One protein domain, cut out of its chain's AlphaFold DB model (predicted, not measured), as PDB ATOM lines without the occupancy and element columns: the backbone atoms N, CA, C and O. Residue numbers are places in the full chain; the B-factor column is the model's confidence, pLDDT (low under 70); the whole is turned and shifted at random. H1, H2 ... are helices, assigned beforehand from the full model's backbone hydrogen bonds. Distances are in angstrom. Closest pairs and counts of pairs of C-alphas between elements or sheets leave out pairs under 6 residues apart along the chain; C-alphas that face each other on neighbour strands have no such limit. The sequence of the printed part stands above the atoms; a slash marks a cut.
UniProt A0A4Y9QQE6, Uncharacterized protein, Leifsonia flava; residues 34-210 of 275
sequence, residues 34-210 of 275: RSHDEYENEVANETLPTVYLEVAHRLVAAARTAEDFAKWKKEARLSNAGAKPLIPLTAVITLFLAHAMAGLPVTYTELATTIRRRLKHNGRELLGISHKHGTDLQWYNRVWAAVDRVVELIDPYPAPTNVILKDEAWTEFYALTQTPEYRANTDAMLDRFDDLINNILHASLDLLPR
ATOM      1  N   ARG A  34     157.522 106.443  70.180       91.12
ATOM      2  CA  ARG A  34     156.810 105.668  71.203       91.12
ATOM      3  C   ARG A  34     155.381 106.155  71.361       91.12
ATOM      4  O   ARG A  34     155.106 107.355  71.299       91.12
ATOM      5  N   SER A  35     154.484 105.221  71.634       90.00
ATOM      6  CA  SER A  35     153.092 105.534  71.923       90.00
ATOM      7  C   SER A  35     152.950 106.138  73.324       90.00
ATOM      8  O   SER A  35     153.759 105.894  74.221       90.00
ATOM      9  N   HIS A  36     151.882 106.912  73.539       84.50
ATOM     10  CA  HIS A  36     151.560 107.453  74.864       84.50
ATOM     11  C   HIS A  36     151.419 106.339  75.917       84.50
ATOM     12  O   HIS A  36     151.905 106.481  77.033       84.50
ATOM     13  N   ASP A  37     150.831 105.198  75.546       85.31
ATOM     14  CA  ASP A  37     150.667 104.066  76.459       85.31
ATOM     15  C   ASP A  37     152.004 103.427  76.861       85.31
ATOM     16  O   ASP A  37     152.164 103.057  78.025       85.31
ATOM     17  N   GLU A  38     152.967 103.314  75.938       86.94
ATOM     18  CA  GLU A  38     154.328 102.846  76.237       86.94
ATOM     19  C   GLU A  38     155.066 103.809  77.162       86.94
ATOM     20  O   GLU A  38     155.684 103.360  78.124       86.94
ATOM     21  N   TYR A  39     154.952 105.116  76.913       86.56
ATOM     22  CA  TYR A  39     155.519 106.142  77.785       86.56
ATOM     23  C   TYR A  39     154.933 106.068  79.200       86.56
ATOM     24  O   TYR A  39     155.670 105.975  80.175       86.56
ATOM     25  N   GLU A  40     153.607 106.023  79.324       83.38
ATOM     26  CA  GLU A  40     152.928 105.901  80.616       83.38
ATOM     27  C   GLU A  40     153.271 104.577  81.321       83.38
ATOM     28  O   GLU A  40     153.343 104.524  82.545       83.38
ATOM     29  N   ASN A  41     153.515 103.488  80.581       85.06
ATOM     30  CA  ASN A  41     154.006 102.233  81.158       85.06
ATOM     31  C   ASN A  41     155.450 102.355  81.659       85.06
ATOM     32  O   ASN A  41     155.773 101.798  82.702       85.06
ATOM     33  N   GLU A  42     156.307 103.079  80.942       84.75
ATOM     34  CA  GLU A  42     157.691 103.328  81.340       84.75
ATOM     35  C   GLU A  42     157.772 104.220  82.582       84.75
ATOM     36  O   GLU A  42     158.463 103.868  83.532       84.75
ATOM     37  N   VAL A  43     156.994 105.304  82.633       80.12
ATOM     38  CA  VAL A  43     156.860 106.151  83.829       80.12
ATOM     39  C   VAL A  43     156.246 105.357  84.985       80.12
ATOM     40  O   VAL A  43     156.697 105.445  86.126       80.12
ATOM     41  N   ALA A  44     155.250 104.511  84.709       77.75
ATOM     42  CA  ALA A  44     154.660 103.644  85.723       77.75
ATOM     43  C   ALA A  44     155.585 102.503  86.186       77.75
ATOM     44  O   ALA A  44     155.268 101.867  87.193       77.75
ATOM     45  N   ASN A  45     156.719 102.244  85.521       69.00
ATOM     46  CA  ASN A  45     157.692 101.258  86.002       69.00
ATOM     47  C   ASN A  45     158.387 101.696  87.296       69.00
ATOM     48  O   ASN A  45     158.932 100.833  87.993       69.00
ATOM     49  N   GLU A  46     158.304 102.979  87.674       71.62
ATOM     50  CA  GLU A  46     158.505 103.406  89.061       71.62
ATOM     51  C   GLU A  46     157.415 102.761  89.926       71.62
ATOM     52  O   GLU A  46     156.325 103.283  90.170       71.62
ATOM     53  N   THR A  47     157.687 101.515  90.306       75.38
ATOM     54  CA  THR A  47     156.747 100.658  91.010       75.38
ATOM     55  C   THR A  47     156.540 101.257  92.391       75.38
ATOM     56  O   THR A  47     157.526 101.509  93.080       75.38
ATOM     57  N   LEU A  48     155.284 101.437  92.820       85.44
ATOM     58  CA  LEU A  48     154.981 101.813  94.203       85.44
ATOM     59  C   LEU A  48     155.693 100.812  95.130       85.44
ATOM     60  O   LEU A  48     155.340  99.624  95.094       85.44
ATOM     61  N   PRO A  49     156.688 101.241  95.931       90.00
ATOM     62  CA  PRO A  49     157.436 100.315  96.764       90.00
ATOM     63  C   PRO A  49     156.489  99.540  97.678       90.00
ATOM     64  O   PRO A  49     155.683 100.128  98.403       90.00
ATOM     65  N   THR A  50     156.587  98.209  97.651       92.06
ATOM     66  CA  THR A  50     155.671  97.320  98.386       92.06
ATOM     67  C   THR A  50     155.665  97.619  99.884       92.06
ATOM     68  O   THR A  50     154.623  97.521 100.520       92.06
ATOM     69  N   VAL A  51     156.792  98.095 100.422       94.62
ATOM     70  CA  VAL A  51     156.921  98.514 101.821       94.62
ATOM     71  C   VAL A  51     155.902  99.598 102.188       94.62
ATOM     72  O   VAL A  51     155.248  99.475 103.218       94.62
ATOM     73  N   TYR A  52     155.698 100.624 101.352       95.69
ATOM     74  CA  TYR A  52     154.717 101.675 101.648       95.69
ATOM     75  C   TYR A  52     153.289 101.142 101.620       95.69
ATOM     76  O   TYR A  52     152.479 101.507 102.468       95.69
ATOM     77  N   LEU A  53     152.990 100.238 100.687       96.44
ATOM     78  CA  LEU A  53     151.684  99.596 100.616       96.44
ATOM     79  C   LEU A  53     151.407  98.740 101.860       96.44
ATOM     80  O   LEU A  53     150.329  98.824 102.441       96.44
ATOM     81  N   GLU A  54     152.383  97.944 102.292       96.75
ATOM     82  CA  GLU A  54     152.267  97.091 103.475       96.75
ATOM     83  C   GLU A  54     152.175  97.888 104.773       96.75
ATOM     84  O   GLU A  54     151.397  97.523 105.654       96.75
ATOM     85  N   VAL A  55     152.966  98.956 104.912       96.38
ATOM     86  CA  VAL A  55     152.905  99.849 106.075       96.38
ATOM     87  C   VAL A  55     151.550 100.548 106.115       96.38
ATOM     88  O   VAL A  55     150.905 100.536 107.160       96.38
ATOM     89  N   ALA A  56     151.068 101.067 104.980       97.31
ATOM     90  CA  ALA A  56     149.750 101.688 104.899       97.31
ATOM     91  C   ALA A  56     148.641 100.695 105.258       97.31
ATOM     92  O   ALA A  56     147.738 101.019 106.026       97.31
ATOM     93  N   HIS A  57     148.722  99.471 104.734       97.25
ATOM     94  CA  HIS A  57     147.731  98.440 105.007       97.25
ATOM     95  C   HIS A  57     147.714  98.056 106.490       97.25
ATOM     96  O   HIS A  57     146.641  97.993 107.089       97.25
ATOM     97  N   ARG A  58     148.893  97.862 107.099       96.88
ATOM     98  CA  ARG A  58     149.031  97.602 108.539       96.88
ATOM     99  C   ARG A  58     148.470  98.746 109.377       96.88
ATOM    100  O   ARG A  58     147.778  98.473 110.351       96.88
ATOM    101  N   LEU A  59     148.714  99.995 108.976       96.88
ATOM    102  CA  LEU A  59     148.174 101.171 109.655       96.88
ATOM    103  C   LEU A  59     146.643 101.164 109.657       96.88
ATOM    104  O   LEU A  59     146.021 101.264 110.707       96.88
ATOM    105  N   VAL A  60     146.039 101.002 108.477       97.12
ATOM    106  CA  VAL A  60     144.580 101.013 108.303       97.12
ATOM    107  C   VAL A  60     143.928  99.820 109.009       97.12
ATOM    108  O   VAL A  60     142.842  99.950 109.570       97.12
ATOM    109  N   ALA A  61     144.591  98.660 109.020       96.31
ATOM    110  CA  ALA A  61     144.130  97.494 109.767       96.31
ATOM    111  C   ALA A  61     144.185  97.728 111.288       96.31
ATOM    112  O   ALA A  61     143.219  97.425 111.984       96.31
ATOM    113  N   ALA A  62     145.275  98.308 111.803       95.62
ATOM    114  CA  ALA A  62     145.417  98.641 113.221       95.62
ATOM    115  C   ALA A  62     144.431  99.733 113.670       95.62
ATOM    116  O   ALA A  62     143.931  99.684 114.791       95.62
ATOM    117  N   ALA A  63     144.085 100.662 112.776       95.44
ATOM    118  CA  ALA A  63     143.101 101.715 113.009       95.44
ATOM    119  C   ALA A  63     141.644 101.218 113.051       95.44
ATOM    120  O   ALA A  63     140.740 102.022 113.238       95.44
ATOM    121  N   ARG A  64     141.377  99.917 112.845       94.06
ATOM    122  CA  ARG A  64     140.015  99.332 112.870       94.06
ATOM    123  C   ARG A  64     139.024 100.007 111.908       94.06
ATOM    124  O   ARG A  64     137.804  99.943 112.058       94.06
ATOM    125  N   THR A  65     139.561 100.617 110.852       92.06
ATOM    126  CA  THR A  65     138.795 101.345 109.838       92.06
ATOM    127  C   THR A  65     137.818 100.428 109.090       92.06
ATOM    128  O   THR A  65     136.789 100.872 108.579       92.06
ATOM    129  N   ALA A  66     138.121  99.129 109.008       94.88
ATOM    130  CA  ALA A  66     137.249  98.149 108.369       94.88
ATOM    131  C   ALA A  66     135.936  97.962 109.144       94.88
ATOM    132  O   ALA A  66     134.860  97.915 108.539       94.88
ATOM    133  N   GLU A  67     136.022  97.861 110.470       96.50
ATOM    134  CA  GLU A  67     134.888  97.722 111.376       96.50
ATOM    135  C   GLU A  67     134.033  98.986 111.388       96.50
ATOM    136  O   GLU A  67     132.807  98.892 111.282       96.50
ATOM    137  N   ASP A  68     134.677 100.150 111.430       95.50
ATOM    138  CA  ASP A  68     134.014 101.452 111.397       95.50
ATOM    139  C   ASP A  68     133.225 101.635 110.096       95.50
ATOM    140  O   ASP A  68     132.011 101.859 110.120       95.50
ATOM    141  N   PHE A  69     133.848 101.386 108.939       95.94
ATOM    142  CA  PHE A  69     133.142 101.434 107.659       95.94
ATOM    143  C   PHE A  69     132.016 100.404 107.557       95.94
ATOM    144  O   PHE A  69     130.971 100.693 106.968       95.94
ATOM    145  N   ALA A  70     132.187  99.201 108.110       94.75
ATOM    146  CA  ALA A  70     131.122  98.204 108.128       94.75
ATOM    147  C   ALA A  70     129.928  98.669 108.978       94.75
ATOM    148  O   ALA A  70     128.777  98.516 108.550       94.75
ATOM    149  N   LYS A  71     130.195  99.270 110.144       95.81
ATOM    150  CA  LYS A  71     129.193  99.855 111.039       95.81
ATOM    151  C   LYS A  71     128.460 101.011 110.359       95.81
ATOM    152  O   LYS A  71     127.241 100.937 110.205       95.81
ATOM    153  N   TRP A  72     129.172 102.019 109.863       95.31
ATOM    154  CA  TRP A  72     128.558 103.201 109.244       95.31
ATOM    155  C   TRP A  72     127.790 102.852 107.976       95.31
ATOM    156  O   TRP A  72     126.694 103.358 107.747       95.31
ATOM    157  N   LYS A  73     128.291 101.901 107.181       93.56
ATOM    158  CA  LYS A  73     127.557 101.394 106.019       93.56
ATOM    159  C   LYS A  73     126.261 100.690 106.417       93.56
ATOM    160  O   LYS A  73     125.286 100.772 105.674       93.56
ATOM    161  N   LYS A  74     126.235  99.976 107.546       92.88
ATOM    162  CA  LYS A  74     125.014  99.346 108.068       92.88
ATOM    163  C   LYS A  74     124.011 100.397 108.548       92.88
ATOM    164  O   LYS A  74     122.825 100.229 108.297       92.88
ATOM    165  N   GLU A  75     124.484 101.465 109.184       91.81
ATOM    166  CA  GLU A  75     123.654 102.594 109.629       91.81
ATOM    167  C   GLU A  75     123.082 103.397 108.452       91.81
ATOM    168  O   GLU A  75     121.923 103.803 108.490       91.81
ATOM    169  N   ALA A  76     123.870 103.599 107.392       89.06
ATOM    170  CA  ALA A  76     123.464 104.358 106.208       89.06
ATOM    171  C   ALA A  76     122.594 103.551 105.225       89.06
ATOM    172  O   ALA A  76     121.862 104.121 104.414       89.06
ATOM    173  N   ARG A  77     122.675 102.212 105.241       86.25
ATOM    174  CA  ARG A  77     121.961 101.365 104.278       86.25
ATOM    175  C   ARG A  77     120.466 101.291 104.567       86.25
ATOM    176  O   ARG A  77     120.037 100.775 105.590       86.25
ATOM    177  N   LEU A  78     119.678 101.641 103.552       82.06
ATOM    178  CA  LEU A  78     118.236 101.373 103.511       82.06
ATOM    179  C   LEU A  78     117.912  99.943 103.049       82.06
ATOM    180  O   LEU A  78     116.855  99.410 103.375       82.06
ATOM    181  N   SER A  79     118.794  99.320 102.261       84.19
ATOM    182  CA  SER A  79     118.605  97.957 101.755       84.19
ATOM    183  C   SER A  79     119.931  97.213 101.557       84.19
ATOM    184  O   SER A  79     121.004  97.809 101.419       84.19
ATOM    185  N   ASN A  80     119.852  95.880 101.531       79.62
ATOM    186  CA  ASN A  80     120.993  94.993 101.279       79.62
ATOM    187  C   ASN A  80     121.239  94.713  99.786       79.62
ATOM    188  O   ASN A  80     122.157  93.960  99.458       79.62
ATOM    189  N   ALA A  81     120.453  95.308  98.886       82.50
ATOM    190  CA  ALA A  81     120.592  95.101  97.450       82.50
ATOM    191  C   ALA A  81     121.868  95.769  96.895       82.50
ATOM    192  O   ALA A  81     122.345  96.778  97.422       82.50
ATOM    193  N   GLY A  82     122.426  95.194  95.825       83.62
ATOM    194  CA  GLY A  82     123.545  95.765  95.069       83.62
ATOM    195  C   GLY A  82     124.730  94.819  94.873       83.62
ATOM    196  O   GLY A  82     125.001  93.934  95.686       83.62
ATOM    197  N   ALA A  83     125.458  95.026  93.775       87.19
ATOM    198  CA  ALA A  83     126.684  94.294  93.481       87.19
ATOM    199  C   ALA A  83     127.798  94.650  94.481       87.19
ATOM    200  O   ALA A  83     127.902  95.785  94.953       87.19
ATOM    201  N   LYS A  84     128.665  93.677  94.787       90.12
ATOM    202  CA  LYS A  84     129.857  93.936  95.603       90.12
ATOM    203  C   LYS A  84     130.802  94.879  94.840       90.12
ATOM    204  O   LYS A  84     131.063  94.639  93.659       90.12
ATOM    205  N   PRO A  85     131.317  95.934  95.489       93.75
ATOM    206  CA  PRO A  85     132.228  96.864  94.839       93.75
ATOM    207  C   PRO A  85     133.563  96.193  94.501       93.75
ATOM    208  O   PRO A  85     134.033  95.336  95.245       93.75
ATOM    209  N   LEU A  86     134.188  96.608  93.394       96.38
ATOM    210  CA  LEU A  86     135.483  96.067  92.951       96.38
ATOM    211  C   LEU A  86     136.660  96.550  93.801       96.38
ATOM    212  O   LEU A  86     137.667  95.852  93.894       96.38
ATOM    213  N   ILE A  87     136.522  97.744  94.378       97.75
ATOM    214  CA  ILE A  87     137.497  98.367  95.270       97.75
ATOM    215  C   ILE A  87     136.802  98.538  96.631       97.75
ATOM    216  O   ILE A  87     135.791  99.265  96.705       97.75
ATOM    217  N   PRO A  88     137.261  97.837  97.685       97.25
ATOM    218  CA  PRO A  88     136.723  98.001  99.030       97.25
ATOM    219  C   PRO A  88     137.116  99.369  99.609       97.25
ATOM    220  O   PRO A  88     138.097  99.972  99.188       97.25
ATOM    221  N   LEU A  89     136.342  99.870 100.577       96.88
ATOM    222  CA  LEU A  89     136.557 101.207 101.160       96.88
ATOM    223  C   LEU A  89     137.917 101.316 101.868       96.88
ATOM    224  O   LEU A  89     138.609 102.321 101.751       96.88
ATOM    225  N   THR A  90     138.347 100.242 102.530       97.44
ATOM    226  CA  THR A  90     139.655 100.160 103.196       97.44
ATOM    227  C   THR A  90     140.823 100.261 102.215       97.44
ATOM    228  O   THR A  90     141.827 100.899 102.529       97.44
ATOM    229  N   ALA A  91     140.691  99.697 101.008       98.00
ATOM    230  CA  ALA A  91     141.714  99.812  99.969       98.00
ATOM    231  C   ALA A  91     141.912 101.259  99.519       98.00
ATOM    232  O   ALA A  91     143.037 101.656  99.245       98.00
ATOM    233  N   VAL A  92     140.839 102.052  99.472       97.75
ATOM    234  CA  VAL A  92     140.906 103.465  99.084       97.75
ATOM    235  C   VAL A  92     141.771 104.251 100.072       97.75
ATOM    236  O   VAL A  92     142.749 104.865  99.658       97.75
ATOM    237  N   ILE A  93     141.476 104.163 101.375       97.69
ATOM    238  CA  ILE A  93     142.274 104.828 102.424       97.69
ATOM    239  C   ILE A  93     143.723 104.326 102.428       97.69
ATOM    240  O   ILE A  93     144.660 105.113 102.538       97.69
ATOM    241  N   THR A  94     143.917 103.018 102.240       97.94
ATOM    242  CA  THR A  94     145.259 102.426 102.169       97.94
ATOM    243  C   THR A  94     146.063 102.992 100.998       97.94
ATOM    244  O   THR A  94     147.235 103.318 101.160       97.94
ATOM    245  N   LEU A  95     145.446 103.151  99.823       97.69
ATOM    246  CA  LEU A  95     146.103 103.733  98.653       97.69
ATOM    247  C   LEU A  95     146.415 105.216  98.846       97.69
ATOM    248  O   LEU A  95     147.518 105.640  98.509       97.69
ATOM    249  N   PHE A  96     145.487 105.977  99.431       97.69
ATOM    250  CA  PHE A  96     145.706 107.377  99.793       97.69
ATOM    251  C   PHE A  96     146.961 107.544 100.655       97.69
ATOM    252  O   PHE A  96     147.850 108.332 100.331       97.69
ATOM    253  N   LEU A  97     147.067 106.742 101.709       97.31
ATOM    254  CA  LEU A  97     148.197 106.770 102.625       97.31
ATOM    255  C   LEU A  97     149.495 106.272 101.976       97.31
ATOM    256  O   LEU A  97     150.549 106.873 102.173       97.31
ATOM    257  N   ALA A  98     149.434 105.201 101.180       97.19
ATOM    258  CA  ALA A  98     150.601 104.683 100.472       97.19
ATOM    259  C   ALA A  98     151.168 105.714  99.482       97.19
ATOM    260  O   ALA A  98     152.384 105.879  99.412       97.19
ATOM    261  N   HIS A  99     150.304 106.443  98.766       96.81
ATOM    262  CA  HIS A  99     150.720 107.543  97.893       96.81
ATOM    263  C   HIS A  99     151.334 108.692  98.690       96.81
ATOM    264  O   HIS A  99     152.410 109.162  98.327       96.81
ATOM    265  N   ALA A 100     150.708 109.092  99.801       96.19
ATOM    266  CA  ALA A 100     151.229 110.151 100.660       96.19
ATOM    267  C   ALA A 100     152.635 109.823 101.199       96.19
ATOM    268  O   ALA A 100     153.523 110.668 101.146       96.19
ATOM    269  N   MET A 101     152.869 108.584 101.651       95.56
ATOM    270  CA  MET A 101     154.193 108.139 102.115       95.56
ATOM    271  C   MET A 101     155.221 108.031 100.985       95.56
ATOM    272  O   MET A 101     156.397 108.307 101.200       95.56
ATOM    273  N   ALA A 102     154.789 107.638  99.785       94.31
ATOM    274  CA  ALA A 102     155.653 107.542  98.612       94.31
ATOM    275  C   ALA A 102     155.928 108.901  97.938       94.31
ATOM    276  O   ALA A 102     156.701 108.950  96.986       94.31
ATOM    277  N   GLY A 103     155.293 109.989  98.392       94.25
ATOM    278  CA  GLY A 103     155.375 111.300  97.743       94.25
ATOM    279  C   GLY A 103     154.695 111.348  96.369       94.25
ATOM    280  O   GLY A 103     155.030 112.199  95.549       94.25
ATOM    281  N   LEU A 104     153.759 110.433  96.102       93.75
ATOM    282  CA  LEU A 104     153.024 110.368  94.843       93.75
ATOM    283  C   LEU A 104     151.770 111.251  94.882       93.75
ATOM    284  O   LEU A 104     151.151 111.403  95.941       93.75
ATOM    285  N   PRO A 105     151.331 111.786  93.727       94.62
ATOM    286  CA  PRO A 105     150.093 112.537  93.645       94.62
ATOM    287  C   PRO A 105     148.890 111.728  94.125       94.62
ATOM    288  O   PRO A 105     148.733 110.535  93.852       94.62
ATOM    289  N   VAL A 106     148.000 112.430  94.812       95.88
ATOM    290  CA  VAL A 106     146.809 111.868  95.439       95.88
ATOM    291  C   VAL A 106     145.572 112.184  94.586       95.88
ATOM    292  O   VAL A 106     144.557 112.692  95.052       95.88
ATOM    293  N   THR A 107     145.684 111.949  93.278       95.94
ATOM    294  CA  THR A 107     144.627 112.239  92.296       95.94
ATOM    295  C   THR A 107     143.939 110.952  91.843       95.94
ATOM    296  O   THR A 107     144.533 109.873  91.871       95.94
ATOM    297  N   TYR A 108     142.685 111.038  91.388       96.38
ATOM    298  CA  TYR A 108     141.938 109.864  90.909       96.38
ATOM    299  C   TYR A 108     142.639 109.149  89.753       96.38
ATOM    300  O   TYR A 108     142.679 107.918  89.723       96.38
ATOM    301  N   THR A 109     143.221 109.916  88.831       95.25
ATOM    302  CA  THR A 109     143.996 109.388  87.706       95.25
ATOM    303  C   THR A 109     145.223 108.632  88.201       95.25
ATOM    304  O   THR A 109     145.432 107.496  87.791       95.25
ATOM    305  N   GLU A 110     145.975 109.193  89.149       95.12
ATOM    306  CA  GLU A 110     147.202 108.567  89.651       95.12
ATOM    307  C   GLU A 110     146.927 107.296  90.466       95.12
ATOM    308  O   GLU A 110     147.640 106.294  90.353       95.12
ATOM    309  N   LEU A 111     145.850 107.296  91.254       96.69
ATOM    310  CA  LEU A 111     145.380 106.110  91.968       96.69
ATOM    311  C   LEU A 111     144.926 105.017  90.986       96.69
ATOM    312  O   LEU A 111     145.256 103.844  91.166       96.69
ATOM    313  N   ALA A 112     144.212 105.386  89.917       96.19
ATOM    314  CA  ALA A 112     143.790 104.455  88.873       96.19
ATOM    315  C   ALA A 112     144.987 103.861  88.113       96.19
ATOM    316  O   ALA A 112     145.054 102.639  87.940       96.19
ATOM    317  N   THR A 113     145.957 104.698  87.736       94.50
ATOM    318  CA  THR A 113     147.233 104.286  87.138       94.50
ATOM    319  C   THR A 113     147.984 103.340  88.064       94.50
ATOM    320  O   THR A 113     148.445 102.284  87.628       94.50
ATOM    321  N   THR A 114     148.036 103.644  89.362       95.31
ATOM    322  CA  THR A 114     148.696 102.785  90.351       95.31
ATOM    323  C   THR A 114     148.024 101.422  90.441       95.31
ATOM    324  O   THR A 114     148.707 100.403  90.352       95.31
ATOM    325  N   ILE A 115     146.694 101.360  90.515       95.38
ATOM    326  CA  ILE A 115     145.981 100.078  90.533       95.38
ATOM    327  C   ILE A 115     146.209  99.293  89.238       95.38
ATOM    328  O   ILE A 115     146.446  98.081  89.287       95.38
ATOM    329  N   ARG A 116     146.128  99.953  88.076       93.81
ATOM    330  CA  ARG A 116     146.243  99.298  86.767       93.81
ATOM    331  C   ARG A 116     147.664  98.807  86.495       93.81
ATOM    332  O   ARG A 116     147.810  97.647  86.113       93.81
ATOM    333  N   ARG A 117     148.655  99.690  86.642       92.06
ATOM    334  CA  ARG A 117     150.018  99.532  86.112       92.06
ATOM    335  C   ARG A 117     151.046  99.194  87.198       92.06
ATOM    336  O   ARG A 117     151.916  98.369  86.952       92.06
ATOM    337  N   ARG A 118     150.925  99.759  88.409       92.50
ATOM    338  CA  ARG A 118     151.933  99.594  89.483       92.50
ATOM    339  C   ARG A 118     151.635  98.456  90.460       92.50
ATOM    340  O   ARG A 118     152.559  97.844  90.995       92.50
ATOM    341  N   LEU A 119     150.362  98.146  90.711       92.81
ATOM    342  CA  LEU A 119     149.977  97.052  91.603       92.81
ATOM    343  C   LEU A 119     150.025  95.698  90.894       92.81
ATOM    344  O   LEU A 119     149.167  95.364  90.073       92.81
ATOM    345  N   LYS A 120     150.995  94.878  91.310       91.06
ATOM    346  CA  LYS A 120     151.073  93.449  90.976       91.06
ATOM    347  C   LYS A 120     149.933  92.656  91.629       91.06
ATOM    348  O   LYS A 120     149.220  93.163  92.496       91.06
ATOM    349  N   HIS A 121     149.797  91.385  91.241       92.81
ATOM    350  CA  HIS A 121     148.778  90.462  91.757       92.81
ATOM    351  C   HIS A 121     148.697  90.470  93.293       92.81
ATOM    352  O   HIS A 121     147.642  90.791  93.834       92.81
ATOM    353  N   ASN A 122     149.831  90.268  93.971       93.69
ATOM    354  CA  ASN A 122     149.908  90.227  95.434       93.69
ATOM    355  C   ASN A 122     149.461  91.544  96.087       93.69
ATOM    356  O   ASN A 122     148.817  91.530  97.127       93.69
ATOM    357  N   GLY A 123     149.761  92.694  95.471       95.12
ATOM    358  CA  GLY A 123     149.334  93.997  95.989       95.12
ATOM    359  C   GLY A 123     147.822  94.204  95.874       95.12
ATOM    360  O   GLY A 123     147.207  94.786  96.762       95.12
ATOM    361  N   ARG A 124     147.198  93.692  94.806       95.81
ATOM    362  CA  ARG A 124     145.733  93.721  94.667       95.81
ATOM    363  C   ARG A 124     145.054  92.775  95.647       95.81
ATOM    364  O   ARG A 124     144.054  93.164  96.240       95.81
ATOM    365  N   GLU A 125     145.608  91.580  95.830       96.62
ATOM    366  CA  GLU A 125     145.115  90.601  96.800       96.62
ATOM    367  C   GLU A 125     145.197  91.148  98.230       96.62
ATOM    368  O   GLU A 125     144.194  91.125  98.939       96.62
ATOM    369  N   LEU A 126     146.334  91.754  98.603       96.69
ATOM    370  CA  LEU A 126     146.538  92.411  99.898       96.69
ATOM    371  C   LEU A 126     145.449  93.451 100.200       96.69
ATOM    372  O   LEU A 126     144.949  93.534 101.317       96.69
ATOM    373  N   LEU A 127     145.055  94.233  99.193       96.69
ATOM    374  CA  LEU A 127     144.011  95.249  99.326       96.69
ATOM    375  C   LEU A 127     142.584  94.709  99.134       96.69
ATOM    376  O   LEU A 127     141.621  95.464  99.270       96.69
ATOM    377  N   GLY A 128     142.412  93.441  98.759       96.88
ATOM    378  CA  GLY A 128     141.113  92.882  98.379       96.88
ATOM    379  C   GLY A 128     140.505  93.524  97.121       96.88
ATOM    380  O   GLY A 128     139.281  93.553  96.969       96.88
ATOM    381  N   ILE A 129     141.334  94.073  96.226       96.94
ATOM    382  CA  ILE A 129     140.896  94.648  94.948       96.94
ATOM    383  C   ILE A 129     140.679  93.521  93.937       96.94
ATOM    384  O   ILE A 129     141.556  92.697  93.691       96.94
ATOM    385  N   SER A 130     139.517  93.516  93.284       95.19
ATOM    386  CA  SER A 130     139.188  92.502  92.279       95.19
ATOM    387  C   SER A 130     140.138  92.536  91.069       95.19
ATOM    388  O   SER A 130     140.424  93.599  90.517       95.19
ATOM    389  N   HIS A 131     140.549  91.365  90.569       92.31
ATOM    390  CA  HIS A 131     141.442  91.220  89.405       92.31
ATOM    391  C   HIS A 131     140.787  91.511  88.040       92.31
ATOM    392  O   HIS A 131     141.330  91.135  87.004       92.31
ATOM    393  N   LYS A 132     139.632  92.184  87.995       93.12
ATOM    394  CA  LYS A 132     138.969  92.495  86.722       93.12
ATOM    395  C   LYS A 132     139.822  93.422  85.865       93.12
ATOM    396  O   LYS A 132     140.168  94.524  86.291       93.12
ATOM    397  N   HIS A 133     140.060  93.027  84.620       93.12
ATOM    398  CA  HIS A 133     140.671  93.902  83.626       93.12
ATOM    399  C   HIS A 133     139.827  95.167  83.397       93.12
ATOM    400  O   HIS A 133     138.620  95.214  83.673       93.12
ATOM    401  N   GLY A 134     140.485  96.228  82.942       93.69
ATOM    402  CA  GLY A 134     139.817  97.462  82.561       93.69
ATOM    403  C   GLY A 134     140.766  98.461  81.916       93.69
ATOM    404  O   GLY A 134     141.973  98.409  82.153       93.69
ATOM    405  N   THR A 135     140.201  99.345  81.097       94.12
ATOM    406  CA  THR A 135     140.899 100.495  80.503       94.12
ATOM    407  C   THR A 135     141.207 101.564  81.561       94.12
ATOM    408  O   THR A 135     140.671 101.498  82.671       94.12
ATOM    409  N   ASP A 136     142.032 102.569  81.238       90.25
ATOM    410  CA  ASP A 136     142.338 103.681  82.163       90.25
ATOM    411  C   ASP A 136     141.066 104.390  82.621       90.25
ATOM    412  O   ASP A 136     140.846 104.548  83.818       90.25
ATOM    413  N   LEU A 137     140.165 104.699  81.684       94.19
ATOM    414  CA  LEU A 137     138.879 105.320  81.993       94.19
ATOM    415  C   LEU A 137     138.014 104.443  82.914       94.19
ATOM    416  O   LEU A 137     137.357 104.940  83.826       94.19
ATOM    417  N   GLN A 138     138.018 103.123  82.712       96.38
ATOM    418  CA  GLN A 138     137.274 102.215  83.583       96.38
ATOM    419  C   GLN A 138     137.869 102.163  84.992       96.38
ATOM    420  O   GLN A 138     137.110 102.130  85.958       96.38
ATOM    421  N   TRP A 139     139.197 102.153  85.134       96.44
ATOM    422  CA  TRP A 139     139.845 102.210  86.447       96.44
ATOM    423  C   TRP A 139     139.638 103.553  87.135       96.44
ATOM    424  O   TRP A 139     139.307 103.556  88.318       96.44
ATOM    425  N   TYR A 140     139.716 104.658  86.395       97.00
ATOM    426  CA  TYR A 140     139.373 105.992  86.874       97.00
ATOM    427  C   TYR A 140     137.955 106.018  87.452       97.00
ATOM    428  O   TYR A 140     137.775 106.339  88.623       97.00
ATOM    429  N   ASN A 141     136.957 105.566  86.686       96.81
ATOM    430  CA  ASN A 141     135.564 105.535  87.139       96.81
ATOM    431  C   ASN A 141     135.369 104.636  88.371       96.81
ATOM    432  O   ASN A 141     134.588 104.964  89.262       96.81
ATOM    433  N   ARG A 142     136.081 103.501  88.448       97.19
ATOM    434  CA  ARG A 142     136.038 102.601  89.614       97.19
ATOM    435  C   ARG A 142     136.640 103.251  90.859       97.19
ATOM    436  O   ARG A 142     136.079 103.071  91.936       97.19
ATOM    437  N   VAL A 143     137.763 103.960  90.716       97.69
ATOM    438  CA  VAL A 143     138.413 104.706  91.805       97.69
ATOM    439  C   VAL A 143     137.525 105.853  92.252       97.69
ATOM    440  O   VAL A 143     137.222 105.933  93.436       97.69
ATOM    441  N   TRP A 144     137.038 106.669  91.318       96.50
ATOM    442  CA  TRP A 144     136.118 107.768  91.598       96.50
ATOM    443  C   TRP A 144     134.895 107.281  92.382       96.50
ATOM    444  O   TRP A 144     134.675 107.725  93.502       96.50
ATOM    445  N   ALA A 145     134.198 106.250  91.892       96.44
ATOM    446  CA  ALA A 145     133.058 105.659  92.595       96.44
ATOM    447  C   ALA A 145     133.432 104.990  93.932       96.44
ATOM    448  O   ALA A 145     132.564 104.696  94.749       96.44
ATOM    449  N   ALA A 146     134.700 104.637  94.159       97.00
ATOM    450  CA  ALA A 146     135.154 104.108  95.441       97.00
ATOM    451  C   ALA A 146     135.447 105.212  96.454       97.00
ATOM    452  O   ALA A 146     135.082 105.041  97.614       97.00
ATOM    453  N   VAL A 147     136.050 106.316  96.014       96.81
ATOM    454  CA  VAL A 147     136.278 107.499  96.847       96.81
ATOM    455  C   VAL A 147     134.959 108.172  97.191       96.81
ATOM    456  O   VAL A 147     134.739 108.471  98.355       96.81
ATOM    457  N   ASP A 148     134.053 108.314  96.228       94.94
ATOM    458  CA  ASP A 148     132.724 108.893  96.444       94.94
ATOM    459  C   ASP A 148     131.967 108.156  97.560       94.94
ATOM    460  O   ASP A 148     131.529 108.761  98.528       94.94
ATOM    461  N   ARG A 149     131.983 106.816  97.546       95.12
ATOM    462  CA  ARG A 149     131.416 105.995  98.633       95.12
ATOM    463  C   ARG A 149     132.095 106.185  99.993       95.12
ATOM    464  O   ARG A 149     131.487 105.852 101.006       95.12
ATOM    465  N   VAL A 150     133.365 106.590 100.034       95.81
ATOM    466  CA  VAL A 150     134.045 106.945 101.291       95.81
ATOM    467  C   VAL A 150     133.560 108.316 101.748       95.81
ATOM    468  O   VAL A 150     133.129 108.436 102.888       95.81
ATOM    469  N   VAL A 151     133.571 109.308 100.853       94.75
ATOM    470  CA  VAL A 151     133.117 110.683 101.110       94.75
ATOM    471  C   VAL A 151     131.671 110.687 101.607       94.75
ATOM    472  O   VAL A 151     131.409 111.230 102.667       94.75
ATOM    473  N   GLU A 152     130.757 109.967 100.956       93.38
ATOM    474  CA  GLU A 152     129.357 109.833 101.393       93.38
ATOM    475  C   GLU A 152     129.191 109.323 102.839       93.38
ATOM    476  O   GLU A 152     128.153 109.553 103.462       93.38
ATOM    477  N   LEU A 153     130.174 108.587 103.369       94.56
ATOM    478  CA  LEU A 153     130.126 108.023 104.719       94.56
ATOM    479  C   LEU A 153     130.763 108.910 105.787       94.56
ATOM    480  O   LEU A 153     130.455 108.699 106.962       94.56
ATOM    481  N   ILE A 154     131.661 109.819 105.400       95.19
ATOM    482  CA  ILE A 154     132.491 110.589 106.337       95.19
ATOM    483  C   ILE A 154     132.354 112.101 106.177       95.19
ATOM    484  O   ILE A 154     132.765 112.820 107.076       95.19
ATOM    485  N   ASP A 155     131.842 112.595 105.049       94.50
ATOM    486  CA  ASP A 155     131.761 114.025 104.769       94.50
ATOM    487  C   ASP A 155     130.603 114.663 105.551       94.50
ATOM    488  O   ASP A 155     129.432 114.344 105.298       94.50
ATOM    489  N   PRO A 156     130.896 115.570 106.499       93.56
ATOM    490  CA  PRO A 156     129.869 116.263 107.265       93.56
ATOM    491  C   PRO A 156     129.095 117.305 106.453       93.56
ATOM    492  O   PRO A 156     127.980 117.670 106.846       93.56
ATOM    493  N   TYR A 157     129.646 117.761 105.323       91.12
ATOM    494  CA  TYR A 157     129.089 118.844 104.515       91.12
ATOM    495  C   TYR A 157     128.903 118.425 103.051       91.12
ATOM    496  O   TYR A 157     129.533 119.004 102.161       91.12
ATOM    497  N   PRO A 158     127.986 117.481 102.762       83.56
ATOM    498  CA  PRO A 158     127.722 117.050 101.398       83.56
ATOM    499  C   PRO A 158     127.046 118.186 100.619       83.56
ATOM    500  O   PRO A 158     125.831 118.386 100.687       83.56
ATOM    501  N   ALA A 159     127.848 118.951  99.886       87.19
ATOM    502  CA  ALA A 159     127.395 119.965  98.948       87.19
ATOM    503  C   ALA A 159     127.547 119.445  97.509       87.19
ATOM    504  O   ALA A 159     128.451 118.652  97.232       87.19
ATOM    505  N   PRO A 160     126.690 119.877  96.566       84.62
ATOM    506  CA  PRO A 160     126.853 119.519  95.165       84.62
ATOM    507  C   PRO A 160     128.221 119.988  94.656       84.62
ATOM    508  O   PRO A 160     128.492 121.180  94.514       84.62
ATOM    509  N   THR A 161     129.097 119.028  94.376       78.62
ATOM    510  CA  THR A 161     130.411 119.290  93.789       78.62
ATOM    511  C   THR A 161     130.261 119.740  92.338       78.62
ATOM    512  O   THR A 161     129.412 119.223  91.612       78.62
ATOM    513  N   ASN A 162     131.127 120.651  91.887       84.56
ATOM    514  CA  ASN A 162     131.189 121.173  90.511       84.56
ATOM    515  C   ASN A 162     130.014 122.058  90.063       84.56
ATOM    516  O   ASN A 162     129.891 122.341  88.872       84.56
ATOM    517  N   VAL A 163     129.171 122.529  90.984       89.31
ATOM    518  CA  VAL A 163     128.091 123.469  90.660       89.31
ATOM    519  C   VAL A 163     128.187 124.684  91.569       89.31
ATOM    520  O   VAL A 163     128.183 124.566  92.791       89.31
ATOM    521  N   ILE A 164     128.245 125.870  90.966       90.31
ATOM    522  CA  ILE A 164     128.064 127.119  91.703       90.31
ATOM    523  C   ILE A 164     126.559 127.303  91.881       90.31
ATOM    524  O   ILE A 164     125.856 127.628  90.921       90.31
ATOM    525  N   LEU A 165     126.069 127.066  93.096       92.94
ATOM    526  CA  LEU A 165     124.682 127.349  93.451       92.94
ATOM    527  C   LEU A 165     124.455 128.864  93.403       92.94
ATOM    528  O   LEU A 165     125.227 129.629  93.982       92.94
ATOM    529  N   LYS A 166     123.407 129.296  92.700       95.00
ATOM    530  CA  LYS A 166     123.011 130.705  92.596       95.00
ATOM    531  C   LYS A 166     121.607 130.900  93.155       95.00
ATOM    532  O   LYS A 166     120.777 129.998  93.055       95.00
ATOM    533  N   ASP A 167     121.382 132.082  93.719       94.94
ATOM    534  CA  ASP A 167     120.075 132.643  94.068       94.94
ATOM    535  C   ASP A 167     119.152 131.680  94.844       94.94
ATOM    536  O   ASP A 167     119.402 131.357  96.012       94.94
ATOM    537  N   GLU A 168     118.081 131.218  94.198       94.88
ATOM    538  CA  GLU A 168     117.059 130.346  94.782       94.88
ATOM    539  C   GLU A 168     117.650 129.004  95.229       94.88
ATOM    540  O   GLU A 168     117.438 128.596  96.368       94.88
ATOM    541  N   ALA A 169     118.498 128.380  94.403       93.25
ATOM    542  CA  ALA A 169     119.116 127.094  94.726       93.25
ATOM    543  C   ALA A 169     120.040 127.181  95.954       93.25
ATOM    544  O   ALA A 169     120.123 126.241  96.746       93.25
ATOM    545  N   TRP A 170     120.721 128.318  96.143       94.38
ATOM    546  CA  TRP A 170     121.505 128.562  97.356       94.38
ATOM    547  C   TRP A 170     120.607 128.735  98.581       94.38
ATOM    548  O   TRP A 170     120.900 128.189  99.642       94.38
ATOM    549  N   THR A 171     119.502 129.466  98.438       95.62
ATOM    550  CA  THR A 171     118.556 129.719  99.532       95.62
ATOM    551  C   THR A 171     117.882 128.426  99.996       95.62
ATOM    552  O   THR A 171     117.788 128.183 101.199       95.62
ATOM    553  N   GLU A 172     117.480 127.567  99.058       94.62
ATOM    554  CA  GLU A 172     116.923 126.242  99.343       94.62
ATOM    555  C   GLU A 172     117.937 125.334 100.038       94.62
ATOM    556  O   GLU A 172     117.634 124.743 101.078       94.62
ATOM    557  N   PHE A 173     119.164 125.259  99.510       93.75
ATOM    558  CA  PHE A 173     120.234 124.485 100.129       93.75
ATOM    559  C   PHE A 173     120.539 124.996 101.542       93.75
ATOM    560  O   PHE A 173     120.605 124.212 102.487       93.75
ATOM    561  N   TYR A 174     120.647 126.313 101.719       94.56
ATOM    562  CA  TYR A 174     120.874 126.914 103.026       94.56
ATOM    563  C   TYR A 174     119.737 126.583 103.997       94.56
ATOM    564  O   TYR A 174     120.011 126.125 105.105       94.56
ATOM    565  N   ALA A 175     118.473 126.719 103.589       95.75
ATOM    566  CA  ALA A 175     117.327 126.347 104.417       95.75
ATOM    567  C   ALA A 175     117.370 124.864 104.831       95.75
ATOM    568  O   ALA A 175     117.120 124.549 105.997       95.75
ATOM    569  N   LEU A 176     117.771 123.966 103.922       93.81
ATOM    570  CA  LEU A 176     117.977 122.547 104.220       93.81
ATOM    571  C   LEU A 176     119.044 122.344 105.308       93.81
ATOM    572  O   LEU A 176     118.808 121.579 106.248       93.81
ATOM    573  N   THR A 177     120.171 123.065 105.241       93.75
ATOM    574  CA  THR A 177     121.236 122.967 106.260       93.75
ATOM    575  C   THR A 177     120.797 123.414 107.657       93.75
ATOM    576  O   THR A 177     121.368 122.990 108.662       93.75
ATOM    577  N   GLN A 178     119.757 124.249 107.748       95.44
ATOM    578  CA  GLN A 178     119.221 124.709 109.030       95.44
ATOM    579  C   GLN A 178     118.266 123.702 109.683       95.44
ATOM    580  O   GLN A 178     117.927 123.868 110.857       95.44
ATOM    581  N   THR A 179     117.835 122.659 108.967       96.69
ATOM    582  CA  THR A 179     116.924 121.651 109.523       96.69
ATOM    583  C   THR A 179     117.597 120.852 110.652       96.69
ATOM    584  O   THR A 179     118.789 120.542 110.572       96.69
ATOM    585  N   PRO A 180     116.858 120.480 111.718       96.94
ATOM    586  CA  PRO A 180     117.431 119.722 112.833       96.94
ATOM    587  C   PRO A 180     117.936 118.340 112.400       96.94
ATOM    588  O   PRO A 180     118.908 117.839 112.956       96.94
ATOM    589  N   GLU A 181     117.310 117.735 111.387       93.94
ATOM    590  CA  GLU A 181     117.733 116.450 110.829       93.94
ATOM    591  C   GLU A 181     119.080 116.548 110.108       93.94
ATOM    592  O   GLU A 181     119.936 115.687 110.318       93.94
ATOM    593  N   TYR A 182     119.282 117.599 109.301       94.00
ATOM    594  CA  TYR A 182     120.556 117.843 108.628       94.00
ATOM    595  C   TYR A 182     121.670 118.054 109.651       94.00
ATOM    596  O   TYR A 182     122.678 117.360 109.591       94.00
ATOM    597  N   ARG A 183     121.451 118.928 110.644       94.81
ATOM    598  CA  ARG A 183     122.432 119.193 111.709       94.81
ATOM    599  C   ARG A 183     122.801 117.929 112.484       94.81
ATOM    600  O   ARG A 183     123.977 117.626 112.607       94.81
ATOM    601  N   ALA A 184     121.812 117.136 112.902       94.31
ATOM    602  CA  ALA A 184     122.072 115.879 113.603       94.31
ATOM    603  C   ALA A 184     122.846 114.863 112.743       94.31
ATOM    604  O   ALA A 184     123.611 114.061 113.273       94.31
ATOM    605  N   ASN A 185     122.636 114.858 111.422       92.25
ATOM    606  CA  ASN A 185     123.430 114.032 110.516       92.25
ATOM    607  C   ASN A 185     124.856 114.577 110.353       92.25
ATOM    608  O   ASN A 185     125.791 113.790 110.387       92.25
ATOM    609  N   THR A 186     125.025 115.892 110.205       94.62
ATOM    610  CA  THR A 186     126.335 116.555 110.147       94.62
ATOM    611  C   THR A 186     127.152 116.285 111.407       94.62
ATOM    612  O   THR A 186     128.300 115.876 111.281       94.62
ATOM    613  N   ASP A 187     126.561 116.415 112.596       95.31
ATOM    614  CA  ASP A 187     127.232 116.116 113.868       95.31
ATOM    615  C   ASP A 187     127.678 114.647 113.920       95.31
ATOM    616  O   ASP A 187     128.834 114.353 114.203       95.31
ATOM    617  N   ALA A 188     126.803 113.714 113.528       94.19
ATOM    618  CA  ALA A 188     127.162 112.299 113.459       94.19
ATOM    619  C   ALA A 188     128.277 112.012 112.434       94.19
ATOM    620  O   ALA A 188     129.073 111.102 112.639       94.19
ATOM    621  N   MET A 189     128.334 112.739 111.316       95.31
ATOM    622  CA  MET A 189     129.411 112.603 110.328       95.31
ATOM    623  C   MET A 189     130.725 113.221 110.819       95.31
ATOM    624  O   MET A 189     131.778 112.651 110.553       95.31
ATOM    625  N   LEU A 190     130.672 114.330 111.566       96.19
ATOM    626  CA  LEU A 190     131.840 114.905 112.237       96.19
ATOM    627  C   LEU A 190     132.439 113.903 113.224       96.19
ATOM    628  O   LEU A 190     133.631 113.631 113.138       96.19
ATOM    629  N   ASP A 191     131.606 113.270 114.054       96.06
ATOM    630  CA  ASP A 191     132.057 112.221 114.976       96.06
ATOM    631  C   ASP A 191     132.748 111.072 114.221       96.06
ATOM    632  O   ASP A 191     133.810 110.606 114.622       96.06
ATOM    633  N   ARG A 192     132.189 110.632 113.083       96.25
ATOM    634  CA  ARG A 192     132.802 109.584 112.240       96.25
ATOM    635  C   ARG A 192     134.144 110.009 111.662       96.25
ATOM    636  O   ARG A 192     135.065 109.196 111.584       96.25
ATOM    637  N   PHE A 193     134.234 111.251 111.200       95.81
ATOM    638  CA  PHE A 193     135.462 111.801 110.650       95.81
ATOM    639  C   PHE A 193     136.542 111.886 111.731       95.81
ATOM    640  O   PHE A 193     137.654 111.399 111.520       95.81
ATOM    641  N   ASP A 194     136.197 112.414 112.904       95.75
ATOM    642  CA  ASP A 194     137.097 112.507 114.049       95.75
ATOM    643  C   ASP A 194     137.541 111.119 114.520       95.75
ATOM    644  O   ASP A 194     138.739 110.896 114.701       95.75
ATOM    645  N   ASP A 195     136.619 110.160 114.641       95.38
ATOM    646  CA  ASP A 195     136.933 108.766 114.967       95.38
ATOM    647  C   ASP A 195     137.922 108.172 113.955       95.38
ATOM    648  O   ASP A 195     138.944 107.604 114.344       95.38
ATOM    649  N   LEU A 196     137.674 108.343 112.649       95.56
ATOM    650  CA  LEU A 196     138.555 107.833 111.596       95.56
ATOM    651  C   LEU A 196     139.972 108.406 111.712       95.56
ATOM    652  O   LEU A 196     140.950 107.654 111.684       95.56
ATOM    653  N   ILE A 197     140.091 109.730 111.821       95.50
ATOM    654  CA  ILE A 197     141.385 110.415 111.882       95.50
ATOM    655  C   ILE A 197     142.121 110.063 113.173       95.50
ATOM    656  O   ILE A 197     143.304 109.724 113.119       95.50
ATOM    657  N   ASN A 198     141.435 110.083 114.317       96.12
ATOM    658  CA  ASN A 198     142.031 109.736 115.603       96.12
ATOM    659  C   ASN A 198     142.486 108.277 115.625       96.12
ATOM    660  O   ASN A 198     143.594 107.999 116.076       96.12
ATOM    661  N   ASN A 199     141.698 107.349 115.080       96.12
ATOM    662  CA  ASN A 199     142.083 105.942 115.000       96.12
ATOM    663  C   ASN A 199     143.321 105.735 114.116       96.12
ATOM    664  O   ASN A 199     144.229 104.995 114.497       96.12
ATOM    665  N   ILE A 200     143.405 106.417 112.968       95.31
ATOM    666  CA  ILE A 200     144.591 106.373 112.097       95.31
ATOM    667  C   ILE A 200     145.807 106.980 112.805       95.31
ATOM    668  O   ILE A 200     146.903 106.416 112.743       95.31
ATOM    669  N   LEU A 201     145.623 108.103 113.502       94.50
ATOM    670  CA  LEU A 201     146.679 108.755 114.265       94.50
ATOM    671  C   LEU A 201     147.183 107.829 115.374       94.50
ATOM    672  O   LEU A 201     148.374 107.543 115.422       94.50
ATOM    673  N   HIS A 202     146.301 107.297 116.218       93.25
ATOM    674  CA  HIS A 202     146.665 106.365 117.283       93.25
ATOM    675  C   HIS A 202     147.361 105.115 116.736       93.25
ATOM    676  O   HIS A 202     148.428 104.759 117.228       93.25
ATOM    677  N   ALA A 203     146.855 104.524 115.652       95.19
ATOM    678  CA  ALA A 203     147.513 103.396 114.999       95.19
ATOM    679  C   ALA A 203     148.925 103.743 114.493       95.19
ATOM    680  O   ALA A 203     149.835 102.918 114.578       95.19
ATOM    681  N   SER A 204     149.136 104.963 113.988       93.00
ATOM    682  CA  SER A 204     150.466 105.437 113.573       93.00
ATOM    683  C   SER A 204     151.432 105.600 114.734       93.00
ATOM    684  O   SER A 204     152.611 105.269 114.609       93.00
ATOM    685  N   LEU A 205     150.916 106.049 115.874       91.12
ATOM    686  CA  LEU A 205     151.666 106.178 117.107       91.12
ATOM    687  C   LEU A 205     152.055 104.800 117.657       91.12
ATOM    688  O   LEU A 205     153.209 104.598 118.027       91.12
ATOM    689  N   ASP A 206     151.139 103.837 117.624       91.31
ATOM    690  CA  ASP A 206     151.377 102.480 118.123       91.31
ATOM    691  C   ASP A 206     152.343 101.672 117.244       91.31
ATOM    692  O   ASP A 206     153.044 100.785 117.738       91.31
ATOM    693  N   LEU A 207     152.417 101.977 115.944       90.25
ATOM    694  CA  LEU A 207     153.329 101.306 115.014       90.25
ATOM    695  C   LEU A 207     154.789 101.776 115.164       90.25
ATOM    696  O   LEU A 207     155.708 101.095 114.703       90.25
ATOM    697  N   LEU A 208     155.021 102.934 115.790       87.50
ATOM    698  CA  LEU A 208     156.362 103.478 115.989       87.50
ATOM    699  C   LEU A 208     157.136 102.671 117.050       87.50
ATOM    700  O   LEU A 208     156.652 102.487 118.170       87.50
ATOM    701  N   PRO A 209     158.374 102.237 116.750       88.94
ATOM    702  CA  PRO A 209     159.260 101.627 117.733       88.94
ATOM    703  C   PRO A 209     159.446 102.489 118.989       88.94
ATOM    704  O   PRO A 209     159.565 103.716 118.930       88.94
ATOM    705  N   ARG A 210     159.500 101.830 120.152       85.31
ATOM    706  CA  ARG A 210     159.540 102.501 121.461       85.31
ATOM    707  C   ARG A 210     160.788 103.366 121.660       85.31
ATOM    708  O   ARG A 210     160.724 104.388 122.327       85.31
TER     709      ARG A 210
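Overview. This is residues 34 to 210 of the 275 residues of an uncharacterized protein of Leifsonia flava (UniProt A0A4Y9QQE6). Helices H2 to H7 form a cluster of mostly crossing helices, with H7 and H4 nearest the mean of the C-alphas, and the long helix H9 runs along one side. H9 begins beyond the cluster, where H8 makes a corner with it; H1 lies far out at another end. Residues 34 to 39, 77 to 84 and 166 to 172 stick out. The printed part has 177 residues with nine named helices, H1 to H9 in order, and no named strand. It is all helix and only just compact, close to loose, with a radius of gyration of the C-alphas of 18.5 A and spans of 54 by 48 by 33 A.

Along the chain. H1, residues 36 to 43, begins at C-alpha 36 (151.560, 107.453, 74.864). H2 is residues 50 to 62, H3 65 to 76, H4 89 to 102, H5 108 to 118, H6 121 to 126. H7, residues 136 to 154, is 27.0 A from first to last C-alpha. H8 is residues 167 to 177. H9, residues 180 to 207, is 40.4 A and ends at C-alpha 207 (153.329, 101.306, 115.014).

Arrangement. The hub H7 touches H3, H4, H5 and H9. Its closest C-alphas to H5 are Tyr 140 and Ala 112, 5.1 A, at a steep tilt of 57 degrees. H7 touches H9 with residues 153 to 154 alone, Ile 154 and Phe 193 being closest, C-alphas 5.4 A apart. H2 touches H4, closest C-alphas Leu 53 and Ala 98, 5.2 A. H3 and H4 are a hairpin. H6 only just touches H2, with 3 pairs of C-alphas within 8 A. H1 and H8 touch no helix. Every O i to N i+4 pair is within hydrogen-bond range except in H7, 13 of 15.

Size, cuts and confidence. The C-alphas of Arg 34 and Pro 180 are farthest apart, 59.0 A. The printed part has no cut. The links H3 to H4 and H7 to H8 are long. Residue 45 alone is under 70 in pLDDT.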